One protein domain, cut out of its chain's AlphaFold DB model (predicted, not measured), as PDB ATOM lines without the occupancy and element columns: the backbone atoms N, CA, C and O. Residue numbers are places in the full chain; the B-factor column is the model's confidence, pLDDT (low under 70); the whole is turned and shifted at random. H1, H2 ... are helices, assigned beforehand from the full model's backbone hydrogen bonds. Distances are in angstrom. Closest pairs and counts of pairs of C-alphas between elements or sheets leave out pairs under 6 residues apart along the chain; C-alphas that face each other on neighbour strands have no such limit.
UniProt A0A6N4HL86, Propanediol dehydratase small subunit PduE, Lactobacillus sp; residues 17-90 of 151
ATOM      1  N   VAL A  17     478.315 424.538 407.840       96.81
ATOM      2  CA  VAL A  17     477.363 423.822 406.964       96.81
ATOM      3  C   VAL A  17     475.965 424.452 407.008       96.81
ATOM      4  O   VAL A  17     475.301 424.569 405.975       96.81
ATOM      5  N   ASP A  18     475.548 424.927 408.181       97.00
ATOM      6  CA  ASP A  18     474.244 425.563 408.391       97.00
ATOM      7  C   ASP A  18     474.123 426.942 407.738       97.00
ATOM      8  O   ASP A  18     473.010 427.431 407.555       97.00
ATOM      9  N   ASP A  19     475.229 427.546 407.306       96.75
ATOM     10  CA  ASP A  19     475.234 428.821 406.589       96.75
ATOM     11  C   ASP A  19     475.003 428.643 405.081       96.75
ATOM     12  O   ASP A  19     474.672 429.591 404.366       96.75
ATOM     13  N   TYR A  20     475.097 427.413 404.572       96.25
ATOM     14  CA  TYR A  20     474.870 427.117 403.162       96.25
ATOM     15  C   TYR A  20     473.374 426.909 402.838       96.25
ATOM     16  O   TYR A  20     472.650 426.295 403.633       96.25
ATOM     17  N   PRO A  21     472.872 427.347 401.660       96.44
ATOM     18  CA  PRO A  21     473.554 428.141 400.630       96.44
ATOM     19  C   PRO A  21     473.693 429.624 401.005       96.44
ATOM     20  O   PRO A  21     472.689 430.276 401.302       96.44
ATOM     21  N   LEU A  22     474.911 430.175 400.879       94.25
ATOM     22  CA  LEU A  22     475.219 431.565 401.255       94.25
ATOM     23  C   LEU A  22     474.317 432.583 400.539       94.25
ATOM     24  O   LEU A  22     473.804 433.493 401.169       94.25
ATOM     25  N   TYR A  23     474.011 432.372 399.254       91.31
ATOM     26  CA  TYR A  23     473.107 433.239 398.482       91.31
ATOM     27  C   TYR A  23     471.711 433.415 399.107       91.31
ATOM     28  O   TYR A  23     471.070 434.441 398.895       91.31
ATOM     29  N   LYS A  24     471.214 432.404 399.834       93.81
ATOM     30  CA  LYS A  24     469.894 432.443 400.483       93.81
ATOM     31  C   LYS A  24     469.972 432.911 401.933       93.81
ATOM     32  O   LYS A  24     469.063 433.597 402.381       93.81
ATOM     33  N   LYS A  25     471.000 432.480 402.666       95.44
ATOM     34  CA  LYS A  25     471.096 432.667 404.123       95.44
ATOM     35  C   LYS A  25     471.903 433.895 404.537       95.44
ATOM     36  O   LYS A  25     471.629 434.457 405.586       95.44
ATOM     37  N   HIS A  26     472.855 434.302 403.703       93.00
ATOM     38  CA  HIS A  26     473.812 435.382 403.949       93.00
ATOM     39  C   HIS A  26     474.011 436.189 402.660       93.00
ATOM     40  O   HIS A  26     475.110 436.309 402.126       93.00
ATOM     41  N   ARG A  27     472.906 436.651 402.068       91.81
ATOM     42  CA  ARG A  27     472.925 437.371 400.785       91.81
ATOM     43  C   ARG A  27     473.597 438.741 400.902       91.81
ATOM     44  O   ARG A  27     474.286 439.167 399.984       91.81
ATOM     45  N   ASP A  28     473.381 439.398 402.033       91.00
ATOM     46  CA  ASP A  28     473.820 440.746 402.404       91.00
ATOM     47  C   ASP A  28     475.345 440.916 402.433       91.00
ATOM     48  O   ASP A  28     475.866 442.006 402.189       91.00
ATOM     49  N   ILE A  29     476.070 439.828 402.691       91.25
ATOM     50  CA  ILE A  29     477.534 439.823 402.741       91.25
ATOM     51  C   ILE A  29     478.187 439.463 401.402       91.25
ATOM     52  O   ILE A  29     479.397 439.635 401.255       91.25
ATOM     53  N   ILE A  30     477.424 438.960 400.424       92.56
ATOM     54  CA  ILE A  30     477.957 438.655 399.093       92.56
ATOM     55  C   ILE A  30     477.920 439.929 398.259       92.56
ATOM     56  O   ILE A  30     476.865 440.525 398.044       92.56
ATOM     57  N   LYS A  31     479.089 440.325 397.761       93.56
ATOM     58  CA  LYS A  31     479.267 441.540 396.967       93.56
ATOM     59  C   LYS A  31     480.012 441.245 395.677       93.56
ATOM     60  O   LYS A  31     480.723 440.246 395.584       93.56
ATOM     61  N   THR A  32     479.853 442.125 394.698       93.94
ATOM     62  CA  THR A  32     480.681 442.141 393.486       93.94
ATOM     63  C   THR A  32     482.101 442.625 393.811       93.94
ATOM     64  O   THR A  32     482.316 443.225 394.869       93.94
ATOM     65  N   PRO A  33     483.080 442.458 392.903       93.12
ATOM     66  CA  PRO A  33     484.410 443.046 393.064       93.12
ATOM     67  C   PRO A  33     484.411 444.569 393.229       93.12
ATOM     68  O   PRO A  33     485.245 445.097 393.958       93.12
ATOM     69  N   SER A  34     483.462 445.288 392.618       92.00
ATOM     70  CA  SER A  34     483.285 446.728 392.852       92.00
ATOM     71  C   SER A  34     482.531 447.060 394.149       92.00
ATOM     72  O   SER A  34     482.216 448.224 394.386       92.00
ATOM     73  N   GLY A  35     482.157 446.060 394.950       92.69
ATOM     74  CA  GLY A  35     481.456 446.227 396.222       92.69
ATOM     75  C   GLY A  35     479.935 446.390 396.139       92.69
ATOM     76  O   GLY A  35     479.327 446.718 397.158       92.69
ATOM     77  N   LYS A  36     479.308 446.163 394.978       92.81
ATOM     78  CA  LYS A  36     477.843 446.258 394.816       92.81
ATOM     79  C   LYS A  36     477.151 445.063 395.460       92.81
ATOM     80  O   LYS A  36     477.718 443.967 395.498       92.81
ATOM     81  N   ALA A  37     475.935 445.265 395.960       92.50
ATOM     82  CA  ALA A  37     475.138 444.176 396.500       92.50
ATOM     83  C   ALA A  37     474.565 443.321 395.363       92.50
ATOM     84  O   ALA A  37     474.385 443.788 394.240       92.50
ATOM     85  N   LEU A  38     474.224 442.064 395.656       89.69
ATOM     86  CA  LEU A  38     473.573 441.195 394.669       89.69
ATOM     87  C   LEU A  38     472.202 441.716 394.212       89.69
ATOM     88  O   LEU A  38     471.769 441.374 393.115       89.69
ATOM     89  N   ASP A  39     471.520 442.509 395.038       88.94
ATOM     90  CA  ASP A  39     470.229 443.121 394.691       88.94
ATOM     91  C   ASP A  39     470.364 444.282 393.698       88.94
ATOM     92  O   ASP A  39     469.406 444.583 392.992       88.94
ATOM     93  N   ASP A  40     471.562 444.859 393.572       87.62
ATOM     94  CA  ASP A  40     471.868 445.903 392.586       87.62
ATOM     95  C   ASP A  40     472.150 445.316 391.188       87.62
ATOM     96  O   ASP A  40     472.386 446.043 390.225       87.62
ATOM     97  N   ILE A  41     472.174 443.984 391.057       90.62
ATOM     98  CA  ILE A  41     472.416 443.298 389.786       90.62
ATOM     99  C   ILE A  41     471.071 443.037 389.107       90.62
ATOM    100  O   ILE A  41     470.503 441.945 389.188       90.62
ATOM    101  N   THR A  42     470.559 444.057 388.421       93.25
ATOM    102  CA  THR A  42     469.309 443.990 387.651       93.25
ATOM    103  C   THR A  42     469.566 444.094 386.145       93.25
ATOM    104  O   THR A  42     470.607 444.588 385.710       93.25
ATOM    105  N   LEU A  43     468.614 443.637 385.319       93.31
ATOM    106  CA  LEU A  43     468.706 443.807 383.860       93.31
ATOM    107  C   LEU A  43     468.764 445.288 383.464       93.31
ATOM    108  O   LEU A  43     469.508 445.637 382.552       93.31
ATOM    109  N   ASP A  44     468.032 446.148 384.175       94.19
ATOM    110  CA  ASP A  44     468.028 447.590 383.927       94.19
ATOM    111  C   ASP A  44     469.378 448.219 384.270       94.19
ATOM    112  O   ASP A  44     469.876 449.057 383.521       94.19
ATOM    113  N   ASP A  45     470.015 447.812 385.367       92.38
ATOM    114  CA  ASP A  45     471.329 448.344 385.735       92.38
ATOM    115  C   ASP A  45     472.437 447.845 384.797       92.38
ATOM    116  O   ASP A  45     473.381 448.587 384.523       92.38
ATOM    117  N   VAL A  46     472.296 446.645 384.227       91.38
ATOM    118  CA  VAL A  46     473.164 446.171 383.135       91.38
ATOM    119  C   VAL A  46     472.923 446.977 381.854       91.38
ATOM    120  O   VAL A  46     473.879 447.424 381.226       91.38
ATOM    121  N   ALA A  47     471.662 447.201 381.470       92.12
ATOM    122  CA  ALA A  47     471.310 447.948 380.261       92.12
ATOM    123  C   ALA A  47     471.750 449.420 380.321       92.12
ATOM    124  O   ALA A  47     472.093 450.000 379.295       92.12
ATOM    125  N   ASN A  48     471.771 450.004 381.520       93.56
ATOM    126  CA  ASN A  48     472.219 451.374 381.772       93.56
ATOM    127  C   ASN A  48     473.713 451.475 382.138       93.56
ATOM    128  O   ASN A  48     474.126 452.491 382.694       93.56
ATOM    129  N   GLU A  49     474.509 450.430 381.886       90.12
ATOM    130  CA  GLU A  49     475.966 450.402 382.119       90.12
ATOM    131  C   GLU A  49     476.391 450.686 383.578       90.12
ATOM    132  O   GLU A  49     477.535 451.048 383.856       90.12
ATOM    133  N   LYS A  50     475.491 450.492 384.548       91.19
ATOM    134  CA  LYS A  50     475.799 450.617 385.982       91.19
ATOM    135  C   LYS A  50     476.441 449.354 386.562       91.19
ATOM    136  O   LYS A  50     477.027 449.434 387.645       91.19
ATOM    137  N   ILE A  51     476.292 448.217 385.881       92.50
ATOM    138  CA  ILE A  51     476.940 446.933 386.176       92.50
ATOM    139  C   ILE A  51     477.846 446.568 385.004       92.50
ATOM    140  O   ILE A  51     477.367 446.374 383.886       92.50
ATOM    141  N   ASP A  52     479.148 446.430 385.265       90.62
ATOM    142  CA  ASP A  52     480.102 445.937 384.269       90.62
ATOM    143  C   ASP A  52     480.263 444.410 384.353       90.62
ATOM    144  O   ASP A  52     479.991 443.776 385.373       90.62
ATOM    145  N   ARG A  53     480.792 443.779 383.300       89.81
ATOM    146  CA  ARG A  53     481.114 442.340 383.324       89.81
ATOM    147  C   ARG A  53     482.113 441.976 384.423       89.81
ATOM    148  O   ARG A  53     482.083 440.849 384.911       89.81
ATOM    149  N   LYS A  54     482.996 442.900 384.815       90.06
ATOM    150  CA  LYS A  54     483.920 442.706 385.942       90.06
ATOM    151  C   LYS A  54     483.191 442.598 387.281       90.06
ATOM    152  O   LYS A  54     483.709 441.932 388.172       90.06
ATOM    153  N   ASP A  55     481.990 443.164 387.394       90.94
ATOM    154  CA  ASP A  55     481.151 443.042 388.590       90.94
ATOM    155  C   ASP A  55     480.497 441.662 388.694       90.94
ATOM    156  O   ASP A  55     480.220 441.180 389.788       90.94
ATOM    157  N   LEU A  56     480.328 440.972 387.566       92.38
ATOM    158  CA  LEU A  56     479.753 439.626 387.495       92.38
ATOM    159  C   LEU A  56     480.787 438.516 387.770       92.38
ATOM    160  O   LEU A  56     480.647 437.389 387.292       92.38
ATOM    161  N   ARG A  57     481.840 438.827 388.533       94.62
ATOM    162  CA  ARG A  57     482.880 437.884 388.968       94.62
ATOM    163  C   ARG A  57     482.722 437.569 390.452       94.62
ATOM    164  O   ARG A  57     482.227 438.380 391.225       94.62
ATOM    165  N   ILE A  58     483.169 436.385 390.859       95.44
ATOM    166  CA  ILE A  58     483.237 436.022 392.278       95.44
ATOM    167  C   ILE A  58     484.411 436.739 392.960       95.44
ATOM    168  O   ILE A  58     485.460 436.931 392.345       95.44
ATOM    169  N   THR A  59     484.245 437.114 394.227       96.38
ATOM    170  CA  THR A  59     485.301 437.752 395.022       96.38
ATOM    171  C   THR A  59     486.152 436.726 395.783       96.38
ATOM    172  O   THR A  59     485.678 435.613 396.062       96.38
ATOM    173  N   PRO A  60     487.396 437.076 396.164       96.56
ATOM    174  CA  PRO A  60     488.211 436.231 397.034       96.56
ATOM    175  C   PRO A  60     487.511 435.897 398.358       96.56
ATOM    176  O   PRO A  60     487.604 434.767 398.837       96.56
ATOM    177  N   GLU A  61     486.772 436.843 398.939       95.56
ATOM    178  CA  GLU A  61     486.035 436.655 400.193       95.56
ATOM    179  C   GLU A  61     484.928 435.617 400.017       95.56
ATOM    180  O   GLU A  61     484.810 434.701 400.828       95.56
ATOM    181  N   ALA A  62     484.156 435.697 398.928       95.88
ATOM    182  CA  ALA A  62     483.115 434.719 398.636       95.88
ATOM    183  C   ALA A  62     483.686 433.304 398.467       95.88
ATOM    184  O   ALA A  62     483.105 432.351 398.983       95.88
ATOM    185  N   LEU A  63     484.840 433.158 397.809       97.81
ATOM    186  CA  LEU A  63     485.530 431.870 397.700       97.81
ATOM    187  C   LEU A  63     486.000 431.350 399.063       97.81
ATOM    188  O   LEU A  63     485.772 430.179 399.356       97.81
ATOM    189  N   LYS A  64     486.572 432.202 399.922       97.31
ATOM    190  CA  LYS A  64     486.968 431.820 401.288       97.31
ATOM    191  C   LYS A  64     485.776 431.367 402.130       97.31
ATOM    192  O   LYS A  64     485.862 430.328 402.773       97.31
ATOM    193  N   MET A  65     484.637 432.058 402.049       97.25
ATOM    194  CA  MET A  65     483.412 431.640 402.744       97.25
ATOM    195  C   MET A  65     482.910 430.271 402.260       97.25
ATOM    196  O   MET A  65     482.509 429.437 403.067       97.25
ATOM    197  N   GLN A  66     482.964 429.997 400.951       97.75
ATOM    198  CA  GLN A  66     482.672 428.656 400.417       97.75
ATOM    199  C   GLN A  66     483.707 427.618 400.884       97.75
ATOM    200  O   GLN A  66     483.358 426.465 401.144       97.75
ATOM    201  N   GLY A  67     484.968 428.036 401.024       97.88
ATOM    202  CA  GLY A  67     486.048 427.276 401.646       97.88
ATOM    203  C   GLY A  67     485.726 426.858 403.075       97.88
ATOM    204  O   GLY A  67     485.805 425.670 403.383       97.88
ATOM    205  N   ASP A  68     485.299 427.795 403.917       97.69
ATOM    206  CA  ASP A  68     484.914 427.524 405.303       97.69
ATOM    207  C   ASP A  68     483.759 426.524 405.385       97.69
ATOM    208  O   ASP A  68     483.862 425.523 406.098       97.69
ATOM    209  N   VAL A  69     482.710 426.723 404.577       97.94
ATOM    210  CA  VAL A  69     481.575 425.792 404.487       97.94
ATOM    211  C   VAL A  69     482.054 424.391 404.087       97.94
ATOM    212  O   VAL A  69     481.627 423.392 404.671       97.94
ATOM    213  N   ALA A  70     482.948 424.292 403.096       98.06
ATOM    214  CA  ALA A  70     483.511 423.017 402.659       98.06
ATOM    215  C   ALA A  70     484.338 422.346 403.767       98.06
ATOM    216  O   ALA A  70     484.186 421.143 403.989       98.06
ATOM    217  N   GLY A  71     485.164 423.110 404.483       97.75
ATOM    218  CA  GLY A  71     485.930 422.641 405.635       97.75
ATOM    219  C   GLY A  71     485.030 422.111 406.748       97.75
ATOM    220  O   GLY A  71     485.211 420.982 407.203       97.75
ATOM    221  N   ALA A  72     483.994 422.869 407.115       97.69
ATOM    222  CA  ALA A  72     483.002 422.471 408.114       97.69
ATOM    223  C   ALA A  72     482.222 421.206 407.710       97.69
ATOM    224  O   ALA A  72     481.818 420.425 408.568       97.69
ATOM    225  N   ALA A  73     482.050 420.964 406.408       97.75
ATOM    226  CA  ALA A  73     481.463 419.737 405.869       97.75
ATOM    227  C   ALA A  73     482.451 418.550 405.795       97.75
ATOM    228  O   ALA A  73     482.124 417.525 405.192       97.75
ATOM    229  N   GLY A  74     483.669 418.684 406.332       97.81
ATOM    230  CA  GLY A  74     484.712 417.654 406.294       97.81
ATOM    231  C   GLY A  74     485.432 417.523 404.947       97.81
ATOM    232  O   GLY A  74     486.052 416.496 404.675       97.81
ATOM    233  N   LYS A  75     485.354 418.533 404.067       98.12
ATOM    234  CA  LYS A  75     485.952 418.527 402.718       98.12
ATOM    235  C   LYS A  75     487.187 419.425 402.642       98.12
ATOM    236  O   LYS A  75     487.256 420.345 401.828       98.12
ATOM    237  N   GLU A  76     488.198 419.135 403.450       97.25
ATOM    238  CA  GLU A  76     489.420 419.953 403.565       97.25
ATOM    239  C   GLU A  76     490.170 420.145 402.233       97.25
ATOM    240  O   GLU A  76     490.722 421.208 401.952       97.25
ATOM    241  N   THR A  77     490.190 419.129 401.364       98.06
ATOM    242  CA  THR A  77     490.797 419.239 400.024       98.06
ATOM    243  C   THR A  77     490.093 420.278 399.156       98.06
ATOM    244  O   THR A  77     490.759 420.984 398.398       98.06
ATOM    245  N   LEU A  78     488.769 420.379 399.283       98.31
ATOM    246  CA  LEU A  78     487.950 421.351 398.574       98.31
ATOM    247  C   LEU A  78     488.122 422.751 399.168       98.31
ATOM    248  O   LEU A  78     488.257 423.698 398.400       98.31
ATOM    249  N   GLN A  79     488.209 422.874 400.496       98.44
ATOM    250  CA  GLN A  79     488.544 424.140 401.154       98.44
ATOM    251  C   GLN A  79     489.864 424.708 400.622       98.44
ATOM    252  O   GLN A  79     489.877 425.797 400.061       98.44
ATOM    253  N   ARG A  80     490.942 423.910 400.643       98.00
ATOM    254  CA  ARG A  80     492.249 424.327 400.095       98.00
ATOM    255  C   ARG A  80     492.189 424.703 398.614       98.00
ATOM    256  O   ARG A  80     492.992 425.503 398.144       98.00
ATOM    257  N   ASN A  81     491.280 424.096 397.849       98.50
ATOM    258  CA  ASN A  81     491.073 424.478 396.456       98.50
ATOM    259  C   ASN A  81     490.417 425.856 396.329       98.50
ATOM    260  O   ASN A  81     490.839 426.637 395.479       98.50
ATOM    261  N   PHE A  82     489.425 426.161 397.167       98.50
ATOM    262  CA  PHE A  82     488.823 427.488 397.223       98.50
ATOM    263  C   PHE A  82     489.807 428.552 397.711       98.50
ATOM    264  O   PHE A  82     489.829 429.633 397.131       98.50
ATOM    265  N   ASP A  83     490.681 428.231 398.667       97.75
ATOM    266  CA  ASP A  83     491.731 429.150 399.127       97.75
ATOM    267  C   ASP A  83     492.687 429.528 397.988       97.75
ATOM    268  O   ASP A  83     492.961 430.707 397.766       97.75
ATOM    269  N   ARG A  84     493.131 428.543 397.193       97.75
ATOM    270  CA  ARG A  84     493.915 428.811 395.974       97.75
ATOM    271  C   ARG A  84     493.126 429.640 394.971       97.75
ATOM    272  O   ARG A  84     493.645 430.612 394.441       97.75
ATOM    273  N   ALA A  85     491.874 429.271 394.699       98.25
ATOM    274  CA  ALA A  85     491.040 430.002 393.750       98.25
ATOM    275  C   ALA A  85     490.841 431.466 394.173       98.25
ATOM    276  O   ALA A  85     490.827 432.340 393.312       98.25
ATOM    277  N   ALA A  86     490.734 431.737 395.479       98.19
ATOM    278  CA  ALA A  86     490.611 433.086 396.014       98.19
ATOM    279  C   ALA A  86     491.831 433.941 395.649       98.19
ATOM    280  O   ALA A  86     491.659 435.055 395.164       98.19
ATOM    281  N   GLU A  87     493.050 433.409 395.786       98.00
ATOM    282  CA  GLU A  87     494.271 434.110 395.363       98.00
ATOM    283  C   GLU A  87     494.286 434.430 393.857       98.00
ATOM    284  O   GLU A  87     494.764 435.487 393.448       98.00
ATOM    285  N   LEU A  88     493.729 433.543 393.026       97.88
ATOM    286  CA  LEU A  88     493.728 433.694 391.568       97.88
ATOM    287  C   LEU A  88     492.736 434.753 391.055       97.88
ATOM    288  O   LEU A  88     492.852 435.172 389.906       97.88
ATOM    289  N   THR A  89     491.782 435.213 391.873       96.31
ATOM    290  CA  THR A  89     490.759 436.197 391.451       96.31
ATOM    291  C   THR A  89     491.334 437.549 391.021       96.31
ATOM    292  O   THR A  89     490.740 438.229 390.186       96.31
ATOM    293  N   ASN A  90     492.502 437.918 391.553       92.62
ATOM    294  CA  ASN A  90     493.189 439.171 391.233       92.62
ATOM    295  C   ASN A  90     494.071 439.077 389.978       92.62
ATOM    296  O   ASN A  90     494.671 440.073 389.569       92.62
TER     297      ASN A  90
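AT A GLANCE: This is residues 17 to 90 of the 151 residues of the protein "Propanediol dehydratase small subunit PduE" of Lactobacillus sp (UniProt A0A6N4HL86). Two helices of equal residue count, H3 and H4, lie side by side as a helical hairpin at one end of a flat outline, and a long looping stretch reaches away from it to the short helix H2 at the far end. The short helix H1 lies on the H3 side of the hairpin, and residues 44 to 49, of which 44 to 47 belong to H2, stick out. The printed part has 74 residues with four named helices, H1 to H4 in chain order, and no named strand; the class is all helix, though under half of the residues, 35 of 74, are in named elements. It is only just loose, close to compact, with a radius of gyration of the C-alphas of 13.7 A and spans of 43 by 26 by 14 A.

HOW THE PARTS SIT: H1, residues 22 to 25, and H2, residues 43 to 47, are apart. H1 is also apart from H3, residues 60 to 72, but only just, with their closest C-alphas 8.0 A apart. H2 and H3 are apart. H3 and H4, residues 76 to 88, form a helical hairpin: they touch, with the closest C-alphas, those of Gly 67 and Gln 79, 4.0 A apart, and run opposite ways at a shallow tilt of 4 degrees. H4 is apart from H1 and H2. In H2, H3 and H4 every O i to N i+4 pair is within hydrogen-bond range; H1 is too short for such a pair.

IN THESE COORDINATES: H1 begins at C-alpha 22 at (475.219, 431.565, 401.255) and measures 5.1 A from first to last C-alpha; H2 measures 6.1 A. H3 begins at C-alpha 60 at (488.211, 436.231, 397.034) and measures 18.4 A. H4 measures 18.7 A and ends at C-alpha 88 at (493.728, 433.694, 391.568).

THE WHOLE: The C-alphas of Asn 48 and Gly 74, the two farthest apart, are 43.5 A apart. The printed part has no cut. The links H1 to H2, 17 residues, and H2 to H3, 12 residues, are long; H3 to H4 is tight. The mean pLDDT of the printed part is 94.8, and no printed residue is under 70.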